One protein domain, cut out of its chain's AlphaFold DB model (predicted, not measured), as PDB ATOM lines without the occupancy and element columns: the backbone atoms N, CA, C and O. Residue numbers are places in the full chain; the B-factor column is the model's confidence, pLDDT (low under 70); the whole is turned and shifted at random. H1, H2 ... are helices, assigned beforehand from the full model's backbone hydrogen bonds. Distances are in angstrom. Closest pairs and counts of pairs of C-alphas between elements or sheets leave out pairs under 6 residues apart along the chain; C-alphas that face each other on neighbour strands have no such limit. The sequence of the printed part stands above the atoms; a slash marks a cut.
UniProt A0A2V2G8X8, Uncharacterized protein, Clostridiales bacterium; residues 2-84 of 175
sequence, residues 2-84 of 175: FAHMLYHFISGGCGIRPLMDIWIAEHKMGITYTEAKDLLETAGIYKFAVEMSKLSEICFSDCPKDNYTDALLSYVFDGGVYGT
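Overview. This is residues 2 to 84 of the 175 residues of an uncharacterized protein of Clostridiales bacterium (UniProt A0A2V2G8X8). The longest helix, H4, runs through the middle of a small body of helices, and H2 crosses it nearly at a right angle, packed on it with residues 19 to 23. Around this cross, H1 comes to H4 with its Phe 2 end, H3 makes a corner before H4, and H5 is a looser neighbour near Leu 55 of H4. The printed part has 83 residues with five named helices, H1 to H5 in order, and no named strand; its class is all helix. It is compact, with a radius of gyration of the C-alphas of 12.3 A and spans of 31 by 29 by 21 A.

Along the chain. H4, residues 46 to 60, is 21.4 A long from C-alpha 46 at (181.742, 178.535, 183.791) to C-alpha 60 at (163.977, 169.177, 191.129). H2 is residues 17 to 28, 15.7 A, and H5 residues 67 to 78, 16.0 A. H1, residues 2 to 10, begins with C-alpha 2 at (179.125, 170.110, 182.549). H3 is residues 37 to 42.

Arrangement. H4 is the hub. H2 touches it, about perpendicular at 85 degrees; their closest C-alphas, Leu 19 and Ser 56, are 4.8 A apart. H1 and H4 only just touch, with 3 pairs of C-alphas within 8 A, the closest Phe 2 and Ala 49 at 5.9 A; H4 does so with residues 48 to 49 alone. H3 and H4 only just touch, 3 pairs, and only at the corner by their tight link, the closest C-alphas being Leu 40 and Tyr 46 at 4.6 A. H5 is close to H4 but not clearly touching, Leu 55 and Thr 69 being the closest C-alphas at 6.9 A. H2 and H5 are apart. In H1, H2, H3, H4 and H5 every O i to N i+4 pair is within hydrogen-bond range.

Size, cuts and confidence. The C-alphas farthest apart, Gly 30 and Thr 84, are 33.0 A apart. The printed part has no cut, and no link is long. Its mean pLDDT is 82.9; residues 11 to 13 and 77 to 84 are under 70.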
ATOM      1  N   PHE A   2     179.464 168.900 183.322       91.44
ATOM      2  CA  PHE A   2     179.125 170.110 182.549       91.44
ATOM      3  C   PHE A   2     179.661 170.134 181.108       91.44
ATOM      4  O   PHE A   2     178.917 170.448 180.188       91.44
ATOM      5  N   ALA A   3     180.909 169.722 180.865       89.69
ATOM      6  CA  ALA A   3     181.451 169.657 179.501       89.69
ATOM      7  C   ALA A   3     180.709 168.645 178.598       89.69
ATOM      8  O   ALA A   3     180.480 168.898 177.415       89.69
ATOM      9  N   HIS A   4     180.293 167.505 179.158       87.56
ATOM     10  CA  HIS A   4     179.508 166.501 178.435       87.56
ATOM     11  C   HIS A   4     178.091 167.012 178.148       87.56
ATOM     12  O   HIS A   4     177.591 166.887 177.030       87.56
ATOM     13  N   MET A   5     177.485 167.664 179.138       88.75
ATOM     14  CA  MET A   5     176.206 168.349 178.999       88.75
ATOM     15  C   MET A   5     176.251 169.398 177.882       88.75
ATOM     16  O   MET A   5     175.401 169.395 176.994       88.75
ATOM     17  N   LEU A   6     177.292 170.233 177.872       88.00
ATOM     18  CA  LEU A   6     177.506 171.244 176.846       88.00
ATOM     19  C   LEU A   6     177.602 170.623 175.453       88.00
ATOM     20  O   LEU A   6     176.971 171.122 174.524       88.00
ATOM     21  N   TYR A   7     178.354 169.529 175.302       85.00
ATOM     22  CA  TYR A   7     178.462 168.816 174.029       85.00
ATOM     23  C   TYR A   7     177.086 168.414 173.487       85.00
ATOM     24  O   TYR A   7     176.809 168.618 172.304       85.00
ATOM     25  N   HIS A   8     176.213 167.886 174.342       80.44
ATOM     26  CA  HIS A   8     174.851 167.514 173.966       80.44
ATOM     27  C   HIS A   8     173.978 168.738 173.669       80.44
ATOM     28  O   HIS A   8     173.336 168.797 172.616       80.44
ATOM     29  N   PHE A   9     174.061 169.768 174.511       81.88
ATOM     30  CA  PHE A   9     173.370 171.043 174.326       81.88
ATOM     31  C   PHE A   9     173.672 171.659 172.950       81.88
ATOM     32  O   PHE A   9     172.764 171.889 172.151       81.88
ATOM     33  N   ILE A  10     174.952 171.806 172.588       79.12
ATOM     34  CA  ILE A  10     175.358 172.325 171.268       79.12
ATOM     35  C   ILE A  10     175.181 171.309 170.132       79.12
ATOM     36  O   ILE A  10     175.306 171.662 168.959       79.12
ATOM     37  N   SER A  11     174.914 170.044 170.448       69.44
ATOM     38  CA  SER A  11     174.586 169.010 169.465       69.44
ATOM     39  C   SER A  11     173.084 168.880 169.233       69.44
ATOM     40  O   SER A  11     172.684 168.039 168.435       69.44
ATOM     41  N   GLY A  12     172.257 169.727 169.851       62.97
ATOM     42  CA  GLY A  12     170.831 169.847 169.550       62.97
ATOM     43  C   GLY A  12     169.882 169.315 170.620       62.97
ATOM     44  O   GLY A  12     168.686 169.230 170.350       62.97
ATOM     45  N   GLY A  13     170.375 168.946 171.800       68.06
ATOM     46  CA  GLY A  13     169.526 168.590 172.935       68.06
ATOM     47  C   GLY A  13     170.314 167.895 174.032       68.06
ATOM     48  O   GLY A  13     171.257 167.162 173.748       68.06
ATOM     49  N   CYS A  14     169.919 168.144 175.274       74.69
ATOM     50  CA  CYS A  14     170.614 167.680 176.469       74.69
ATOM     51  C   CYS A  14     169.785 166.679 177.297       74.69
ATOM     52  O   CYS A  14     170.355 165.872 178.027       74.69
ATOM     53  N   GLY A  15     168.452 166.689 177.154       74.94
ATOM     54  CA  GLY A  15     167.548 165.882 177.972       74.94
ATOM     55  C   GLY A  15     167.594 166.230 179.466       74.94
ATOM     56  O   GLY A  15     168.409 167.029 179.920       74.94
ATOM     57  N   ILE A  16     166.715 165.597 180.247       84.56
ATOM     58  CA  ILE A  16     166.593 165.831 181.699       84.56
ATOM     59  C   ILE A  16     167.716 165.179 182.517       84.56
ATOM     60  O   ILE A  16     168.034 165.627 183.612       84.56
ATOM     61  N   ARG A  17     168.338 164.114 181.995       87.44
ATOM     62  CA  ARG A  17     169.293 163.299 182.757       87.44
ATOM     63  C   ARG A  17     170.510 164.095 183.249       87.44
ATOM     64  O   ARG A  17     170.777 164.018 184.439       87.44
ATOM     65  N   PRO A  18     171.202 164.902 182.421       89.50
ATOM     66  CA  PRO A  18     172.329 165.693 182.914       89.50
ATOM     67  C   PRO A  18     171.934 166.727 183.976       89.50
ATOM     68  O   PRO A  18     172.744 167.026 184.841       89.50
ATOM     69  N   LEU A  19     170.699 167.247 183.940       90.56
ATOM     70  CA  LEU A  19     170.185 168.126 184.994       90.56
ATOM     71  C   LEU A  19     169.972 167.358 186.299       90.56
ATOM     72  O   LEU A  19     170.310 167.869 187.359       90.56
ATOM     73  N   MET A  20     169.461 166.129 186.227       90.75
ATOM     74  CA  MET A  20     169.322 165.260 187.397       90.75
ATOM     75  C   MET A  20     170.685 164.894 187.995       90.75
ATOM     76  O   MET A  20     170.846 164.925 189.211       90.75
ATOM     77  N   ASP A  21     171.669 164.591 187.144       92.62
ATOM     78  CA  ASP A  21     173.039 164.295 187.577       92.62
ATOM     79  C   ASP A  21     173.649 165.495 188.326       92.62
ATOM     80  O   ASP A  21     174.286 165.298 189.361       92.62
ATOM     81  N   ILE A  22     173.407 166.730 187.850       93.94
ATOM     82  CA  ILE A  22     173.826 167.958 188.548       93.94
ATOM     83  C   ILE A  22     173.159 168.047 189.918       93.94
ATOM     84  O   ILE A  22     173.858 168.186 190.919       93.94
ATOM     85  N   TRP A  23     171.836 167.887 189.978       94.19
ATOM     86  CA  TRP A  23     171.092 168.031 191.227       94.19
ATOM     87  C   TRP A  23     171.582 167.048 192.296       94.19
ATOM     88  O   TRP A  23     171.811 167.425 193.445       94.19
ATOM     89  N   ILE A  24     171.783 165.782 191.906       93.88
ATOM     90  CA  ILE A  24     172.290 164.728 192.793       93.88
ATOM     91  C   ILE A  24     173.718 165.047 193.248       93.88
ATOM     92  O   ILE A  24     174.015 164.893 194.433       93.88
ATOM     93  N   ALA A  25     174.593 165.488 192.340       93.56
ATOM     94  CA  ALA A  25     175.963 165.850 192.692       93.56
ATOM     95  C   ALA A  25     175.988 166.967 193.748       93.56
ATOM     96  O   ALA A  25     176.645 166.814 194.778       93.56
ATOM     97  N   GLU A  26     175.199 168.022 193.553       93.56
ATOM     98  CA  GLU A  26     175.177 169.176 194.454       93.56
ATOM     99  C   GLU A  26     174.536 168.837 195.810       93.56
ATOM    100  O   GLU A  26     175.114 169.134 196.853       93.56
ATOM    101  N   HIS A  27     173.401 168.128 195.829       92.25
ATOM    102  CA  HIS A  27     172.629 167.903 197.063       92.25
ATOM    103  C   HIS A  27     172.989 166.641 197.837       92.25
ATOM    104  O   HIS A  27     172.765 166.571 199.046       92.25
ATOM    105  N   LYS A  28     173.453 165.591 197.153       92.69
ATOM    106  CA  LYS A  28     173.756 164.298 197.789       92.69
ATOM    107  C   LYS A  28     175.244 164.083 197.988       92.69
ATOM    108  O   LYS A  28     175.614 163.350 198.899       92.69
ATOM    109  N   MET A  29     176.077 164.699 197.153       91.25
ATOM    110  CA  MET A  29     177.531 164.537 197.217       91.25
ATOM    111  C   MET A  29     178.249 165.812 197.671       91.25
ATOM    112  O   MET A  29     179.426 165.735 198.004       91.25
ATOM    113  N   GLY A  30     177.562 166.962 197.697       89.25
ATOM    114  CA  GLY A  30     178.163 168.260 198.009       89.25
ATOM    115  C   GLY A  30     179.079 168.792 196.905       89.25
ATOM    116  O   GLY A  30     179.794 169.761 197.134       89.25
ATOM    117  N   ILE A  31     179.063 168.166 195.721       89.56
ATOM    118  CA  ILE A  31     179.953 168.505 194.612       89.56
ATOM    119  C   ILE A  31     179.286 169.563 193.746       89.56
ATOM    120  O   ILE A  31     178.289 169.269 193.086       89.56
ATOM    121  N   THR A  32     179.850 170.768 193.698       91.38
ATOM    122  CA  THR A  32     179.241 171.912 192.992       91.38
ATOM    123  C   THR A  32     180.139 172.466 191.896       91.38
ATOM    124  O   THR A  32     181.353 172.256 191.876       91.38
ATOM    125  N   TYR A  33     179.560 173.242 190.974       89.81
ATOM    126  CA  TYR A  33     180.339 173.919 189.928       89.81
ATOM    127  C   TYR A  33     181.428 174.855 190.493       89.81
ATOM    128  O   TYR A  33     182.395 175.149 189.788       89.81
ATOM    129  N   THR A  34     181.297 175.311 191.745       92.06
ATOM    130  CA  THR A  34     182.276 176.202 192.388       92.06
ATOM    131  C   THR A  34     183.610 175.510 192.658       92.06
ATOM    132  O   THR A  34     184.657 176.129 192.484       92.06
ATOM    133  N   GLU A  35     183.598 174.212 192.965       89.88
ATOM    134  CA  GLU A  35     184.812 173.422 193.210       89.88
ATOM    135  C   GLU A  35     185.647 173.228 191.938       89.88
ATOM    136  O   GLU A  35     186.861 173.050 191.996       89.88
ATOM    137  N   ALA A  36     185.002 173.288 190.770       89.75
ATOM    138  CA  ALA A  36     185.646 173.166 189.466       89.75
ATOM    139  C   ALA A  36     185.816 174.518 188.754       89.75
ATOM    140  O   ALA A  36     186.060 174.532 187.545       89.75
ATOM    141  N   LYS A  37     185.673 175.647 189.467       93.44
ATOM    142  CA  LYS A  37     185.641 176.995 188.881       93.44
ATOM    143  C   LYS A  37     186.793 177.245 187.907       93.44
ATOM    144  O   LYS A  37     186.525 177.522 186.742       93.44
ATOM    145  N   ASP A  38     188.039 177.059 188.337       93.94
ATOM    146  CA  ASP A  38     189.220 177.363 187.517       93.94
ATOM    147  C   ASP A  38     189.262 176.536 186.219       93.94
ATOM    148  O   ASP A  38     189.579 177.047 185.141       93.94
ATOM    149  N   LEU A  39     188.872 175.257 186.289       93.69
ATOM    150  CA  LEU A  39     188.781 174.378 185.118       93.69
ATOM    151  C   LEU A  39     187.658 174.813 184.170       93.69
ATOM    152  O   LEU A  39     187.827 174.790 182.949       93.69
ATOM    153  N   LEU A  40     186.510 175.208 184.721       94.19
ATOM    154  CA  LEU A  40     185.356 175.659 183.948       94.19
ATOM    155  C   LEU A  40     185.603 177.028 183.301       94.19
ATOM    156  O   LEU A  40     185.170 177.242 182.168       94.19
ATOM    157  N   GLU A  41     186.304 177.935 183.981       94.12
ATOM    158  CA  GLU A  41     186.727 179.232 183.445       94.12
ATOM    159  C   GLU A  41     187.762 179.048 182.334       94.12
ATOM    160  O   GLU A  41     187.580 179.588 181.243       94.12
ATOM    161  N   THR A  42     188.770 178.195 182.550       93.50
ATOM    162  CA  THR A  42     189.772 177.845 181.525       93.50
ATOM    163  C   THR A  42     189.121 177.243 180.278       93.50
ATOM    164  O   THR A  42     189.518 177.536 179.151       93.50
ATOM    165  N   ALA A  43     188.093 176.413 180.460       90.31
ATOM    166  CA  ALA A  43     187.329 175.838 179.359       90.31
ATOM    167  C   ALA A  43     186.322 176.821 178.723       90.31
ATOM    168  O   ALA A  43     185.744 176.492 177.686       90.31
ATOM    169  N   GLY A  44     186.096 177.998 179.315       92.44
ATOM    170  CA  GLY A  44     185.131 178.996 178.842       92.44
ATOM    171  C   GLY A  44     183.664 178.609 179.063       92.44
ATOM    172  O   GLY A  44     182.788 179.102 178.362       92.44
ATOM    173  N   ILE A  45     183.380 177.705 180.005       94.56
ATOM    174  CA  ILE A  45     182.041 177.125 180.228       94.56
ATOM    175  C   ILE A  45     181.497 177.380 181.635       94.56
ATOM    176  O   ILE A  45     180.470 176.816 182.009       94.56
ATOM    177  N   TYR A  46     182.164 178.221 182.426       94.25
ATOM    178  CA  TYR A  46     181.742 178.535 183.791       94.25
ATOM    179  C   TYR A  46     180.323 179.106 183.846       94.25
ATOM    180  O   TYR A  46     179.477 178.594 184.574       94.25
ATOM    181  N   LYS A  47     180.020 180.100 183.002       92.75
ATOM    182  CA  LYS A  47     178.678 180.694 182.924       92.75
ATOM    183  C   LYS A  47     177.616 179.655 182.552       92.75
ATOM    184  O   LYS A  47     176.554 179.621 183.161       92.75
ATOM    185  N   PHE A  48     177.931 178.764 181.613       92.50
ATOM    186  CA  PHE A  48     177.062 177.643 181.271       92.50
ATOM    187  C   PHE A  48     176.817 176.725 182.479       92.50
ATOM    188  O   PHE A  48     175.673 176.375 182.744       92.50
ATOM    189  N   ALA A  49     177.853 176.366 183.241       94.12
ATOM    190  CA  ALA A  49     177.714 175.509 184.421       94.12
ATOM    191  C   ALA A  49     176.842 176.144 185.517       94.12
ATOM    192  O   ALA A  49     175.971 175.468 186.065       94.12
ATOM    193  N   VAL A  50     177.018 177.443 185.779       93.25
ATOM    194  CA  VAL A  50     176.182 178.211 186.719       93.25
ATOM    195  C   VAL A  50     174.710 178.140 186.309       93.25
ATOM    196  O   VAL A  50     173.853 177.783 187.114       93.25
ATOM    197  N   GLU A  51     174.409 178.445 185.045       91.19
ATOM    198  CA  GLU A  51     173.029 178.461 184.549       91.19
ATOM    199  C   GLU A  51     172.404 177.059 184.514       91.19
ATOM    200  O   GLU A  51     171.229 176.907 184.835       91.19
ATOM    201  N   MET A  52     173.172 176.013 184.194       91.31
ATOM    202  CA  MET A  52     172.670 174.633 184.236       91.31
ATOM    203  C   MET A  52     172.418 174.131 185.661       91.31
ATOM    204  O   MET A  52     171.498 173.340 185.857       91.31
ATOM    205  N   SER A  53     173.183 174.602 186.649       92.44
ATOM    206  CA  SER A  53     172.951 174.267 188.062       92.44
ATOM    207  C   SER A  53     171.681 174.947 188.583       92.44
ATOM    208  O   SER A  53     170.818 174.288 189.150       92.44
ATOM    209  N   LYS A  54     171.455 176.224 188.238       90.44
ATOM    210  CA  LYS A  54     170.163 176.896 188.498       90.44
ATOM    211  C   LYS A  54     168.989 176.190 187.817       90.44
ATOM    212  O   LYS A  54     167.932 176.014 188.411       90.44
ATOM    213  N   LEU A  55     169.165 175.784 186.560       89.50
ATOM    214  CA  LEU A  55     168.132 175.070 185.810       89.50
ATOM    215  C   LEU A  55     167.799 173.717 186.450       89.50
ATOM    216  O   LEU A  55     166.644 173.298 186.446       89.50
ATOM    217  N   SER A  56     168.816 173.044 186.986       91.00
ATOM    218  CA  SER A  56     168.687 171.792 187.722       91.00
ATOM    219  C   SER A  56     167.864 171.981 189.001       91.00
ATOM    220  O   SER A  56     166.898 171.247 189.206       91.00
ATOM    221  N   GLU A  57     168.141 173.029 189.779       90.69
ATOM    222  CA  GLU A  57     167.328 173.400 190.946       90.69
ATOM    223  C   GLU A  57     165.862 173.628 190.590       90.69
ATOM    224  O   GLU A  57     164.970 173.052 191.200       90.69
ATOM    225  N   ILE A  58     165.590 174.387 189.530       88.44
ATOM    226  CA  ILE A  58     164.212 174.660 189.100       88.44
ATOM    227  C   ILE A  58     163.478 173.389 188.628       88.44
ATOM    228  O   ILE A  58     162.247 173.337 188.631       88.44
ATOM    229  N   CYS A  59     164.206 172.348 188.214       86.38
ATOM    230  CA  CYS A  59     163.603 171.074 187.818       86.38
ATOM    231  C   CYS A  59     163.232 170.174 188.998       86.38
ATOM    232  O   CYS A  59     162.274 169.411 188.880       86.38
ATOM    233  N   PHE A  60     164.021 170.196 190.072       88.69
ATOM    234  CA  PHE A  60     163.977 169.177 191.129       88.69
ATOM    235  C   PHE A  60     163.725 169.742 192.533       88.69
ATOM    236  O   PHE A  60     163.582 168.967 193.479       88.69
ATOM    237  N   SER A  61     163.606 171.063 192.650       84.62
ATOM    238  CA  SER A  61     163.269 171.807 193.864       84.62
ATOM    239  C   SER A  61     162.066 172.728 193.597       84.62
ATOM    240  O   SER A  61     161.763 173.053 192.446       84.62
ATOM    241  N   ASP A  62     161.380 173.188 194.648       76.56
ATOM    242  CA  ASP A  62     160.219 174.097 194.553       76.56
ATOM    243  C   ASP A  62     160.631 175.555 194.246       76.56
ATOM    244  O   ASP A  62     160.296 176.498 194.967       76.56
ATOM    245  N   CYS A  63     161.401 175.766 193.176       75.25
ATOM    246  CA  CYS A  63     161.803 177.098 192.728       75.25
ATOM    247  C   CYS A  63     160.839 177.655 191.661       75.25
ATOM    248  O   CYS A  63     160.436 176.933 190.744       75.25
ATOM    249  N   PRO A  64     160.483 178.953 191.725       73.19
ATOM    250  CA  PRO A  64     159.635 179.580 190.717       73.19
ATOM    251  C   PRO A  64     160.335 179.638 189.353       73.19
ATOM    252  O   PRO A  64     161.518 179.966 189.250       73.19
ATOM    253  N   LYS A  65     159.578 179.341 188.293       71.00
ATOM    254  CA  LYS A  65     160.037 179.408 186.900       71.00
ATOM    255  C   LYS A  65     159.890 180.828 186.363       71.00
ATOM    256  O   LYS A  65     158.876 181.478 186.610       71.00
ATOM    257  N   ASP A  66     160.875 181.290 185.597       75.31
ATOM    258  CA  ASP A  66     160.760 182.509 184.793       75.31
ATOM    259  C   ASP A  66     160.611 182.180 183.294       75.31
ATOM    260  O   ASP A  66     160.884 181.065 182.840       75.31
ATOM    261  N   ASN A  67     160.194 183.168 182.492       71.81
ATOM    262  CA  ASN A  67     159.982 182.989 181.048       71.81
ATOM    263  C   ASN A  67     161.248 182.526 180.298       71.81
ATOM    264  O   ASN A  67     161.154 181.924 179.227       71.81
ATOM    265  N   TYR A  68     162.442 182.834 180.816       72.94
ATOM    266  CA  TYR A  68     163.705 182.417 180.209       72.94
ATOM    267  C   TYR A  68     164.003 180.941 180.493       72.94
ATOM    268  O   TYR A  68     164.378 180.202 179.581       72.94
ATOM    269  N   THR A  69     163.777 180.512 181.727       75.75
ATOM    270  CA  THR A  69     163.918 179.139 182.199       75.75
ATOM    271  C   THR A  69     162.928 178.238 181.487       75.75
ATOM    272  O   THR A  69     163.325 177.182 181.013       75.75
ATOM    273  N   ASP A  70     161.679 178.668 181.301       76.69
ATOM    274  CA  ASP A  70     160.689 177.899 180.541       76.69
ATOM    275  C   ASP A  70     161.109 177.700 179.079       76.69
ATOM    276  O   ASP A  70     160.987 176.598 178.538       76.69
ATOM    277  N   ALA A  71     161.672 178.728 178.437       72.00
ATOM    278  CA  ALA A  71     162.207 178.604 177.082       72.00
ATOM    279  C   ALA A  71     163.425 177.661 177.022       72.00
ATOM    280  O   ALA A  71     163.565 176.885 176.072       72.00
ATOM    281  N   LEU A  72     164.292 177.706 178.036       75.12
ATOM    282  CA  LEU A  72     165.483 176.863 178.143       75.12
ATOM    283  C   LEU A  72     165.123 175.401 178.448       75.12
ATOM    284  O   LEU A  72     165.664 174.497 177.814       75.12
ATOM    285  N   LEU A  73     164.161 175.166 179.342       76.31
ATOM    286  CA  LEU A  73     163.575 173.855 179.626       76.31
ATOM    287  C   LEU A  73     162.902 173.286 178.387       76.31
ATOM    288  O   LEU A  73     163.180 172.148 178.026       76.31
ATOM    289  N   SER A  74     162.095 174.088 177.689       74.69
ATOM    290  CA  SER A  74     161.478 173.676 176.426       74.69
ATOM    291  C   SER A  74     162.548 173.273 175.412       74.69
ATOM    292  O   SER A  74     162.443 172.218 174.807       74.69
ATOM    293  N   TYR A  75     163.658 174.011 175.288       70.50
ATOM    294  CA  TYR A  75     164.771 173.610 174.415       70.50
ATOM    295  C   TYR A  75     165.443 172.294 174.846       70.50
ATOM    296  O   TYR A  75     165.762 171.442 174.005       70.50
ATOM    297  N   VAL A  76     165.655 172.111 176.151       72.69
ATOM    298  CA  VAL A  76     166.247 170.894 176.730       72.69
ATOM    299  C   VAL A  76     165.325 169.680 176.549       72.69
ATOM    300  O   VAL A  76     165.826 168.588 176.258       72.69
ATOM    301  N   PHE A  77     164.007 169.868 176.665       69.56
ATOM    302  CA  PHE A  77     162.981 168.824 176.582       69.56
ATOM    303  C   PHE A  77     162.529 168.520 175.150       69.56
ATOM    304  O   PHE A  77     162.523 167.348 174.764       69.56
ATOM    305  N   ASP A  78     162.260 169.532 174.324       61.50
ATOM    306  CA  ASP A  78     161.848 169.386 172.915       61.50
ATOM    307  C   ASP A  78     162.959 168.776 172.049       61.50
ATOM    308  O   ASP A  78     162.709 168.187 170.994       61.50
ATOM    309  N   GLY A  79     164.217 168.881 172.492       55.69
ATOM    310  CA  GLY A  79     165.347 168.187 171.882       55.69
ATOM    311  C   GLY A  79     165.331 166.666 172.092       55.69
ATOM    312  O   GLY A  79     165.981 165.946 171.331       55.69
ATOM    313  N   GLY A  80     164.615 166.144 173.089       52.94
ATOM    314  CA  GLY A  80     164.777 164.766 173.560       52.94
ATOM    315  C   GLY A  80     166.186 164.483 174.115       52.94
ATOM    316  O   GLY A  80     167.067 165.343 174.121       52.94
ATOM    317  N   VAL A  81     166.435 163.241 174.549       43.94
ATOM    318  CA  VAL A  81     167.690 162.819 175.222       43.94
ATOM    319  C   VAL A  81     168.956 163.055 174.374       43.94
ATOM    320  O   VAL A  81     170.039 163.235 174.919       43.94
ATOM    321  N   TYR A  82     168.836 163.091 173.040       44.78
ATOM    322  CA  TYR A  82     169.981 163.186 172.117       44.78
ATOM    323  C   TYR A  82     169.911 164.346 171.119       44.78
ATOM    324  O   TYR A  82     170.740 164.406 170.201       44.78
ATOM    325  N   GLY A  83     168.916 165.222 171.231       55.22
ATOM    326  CA  GLY A  83     168.629 166.232 170.218       55.22
ATOM    327  C   GLY A  83     167.900 165.682 168.991       55.22
ATOM    328  O   GLY A  83     168.307 164.671 168.399       55.22
ATOM    329  N   THR A  84     166.856 166.387 168.550       61.06
ATOM    330  CA  THR A  84     166.134 166.067 167.314       61.06
ATOM    331  C   THR A  84     167.008 166.358 166.093       61.06
ATOM    332  O   THR A  84     167.883 167.230 166.111       61.06
TER     333      THR A  84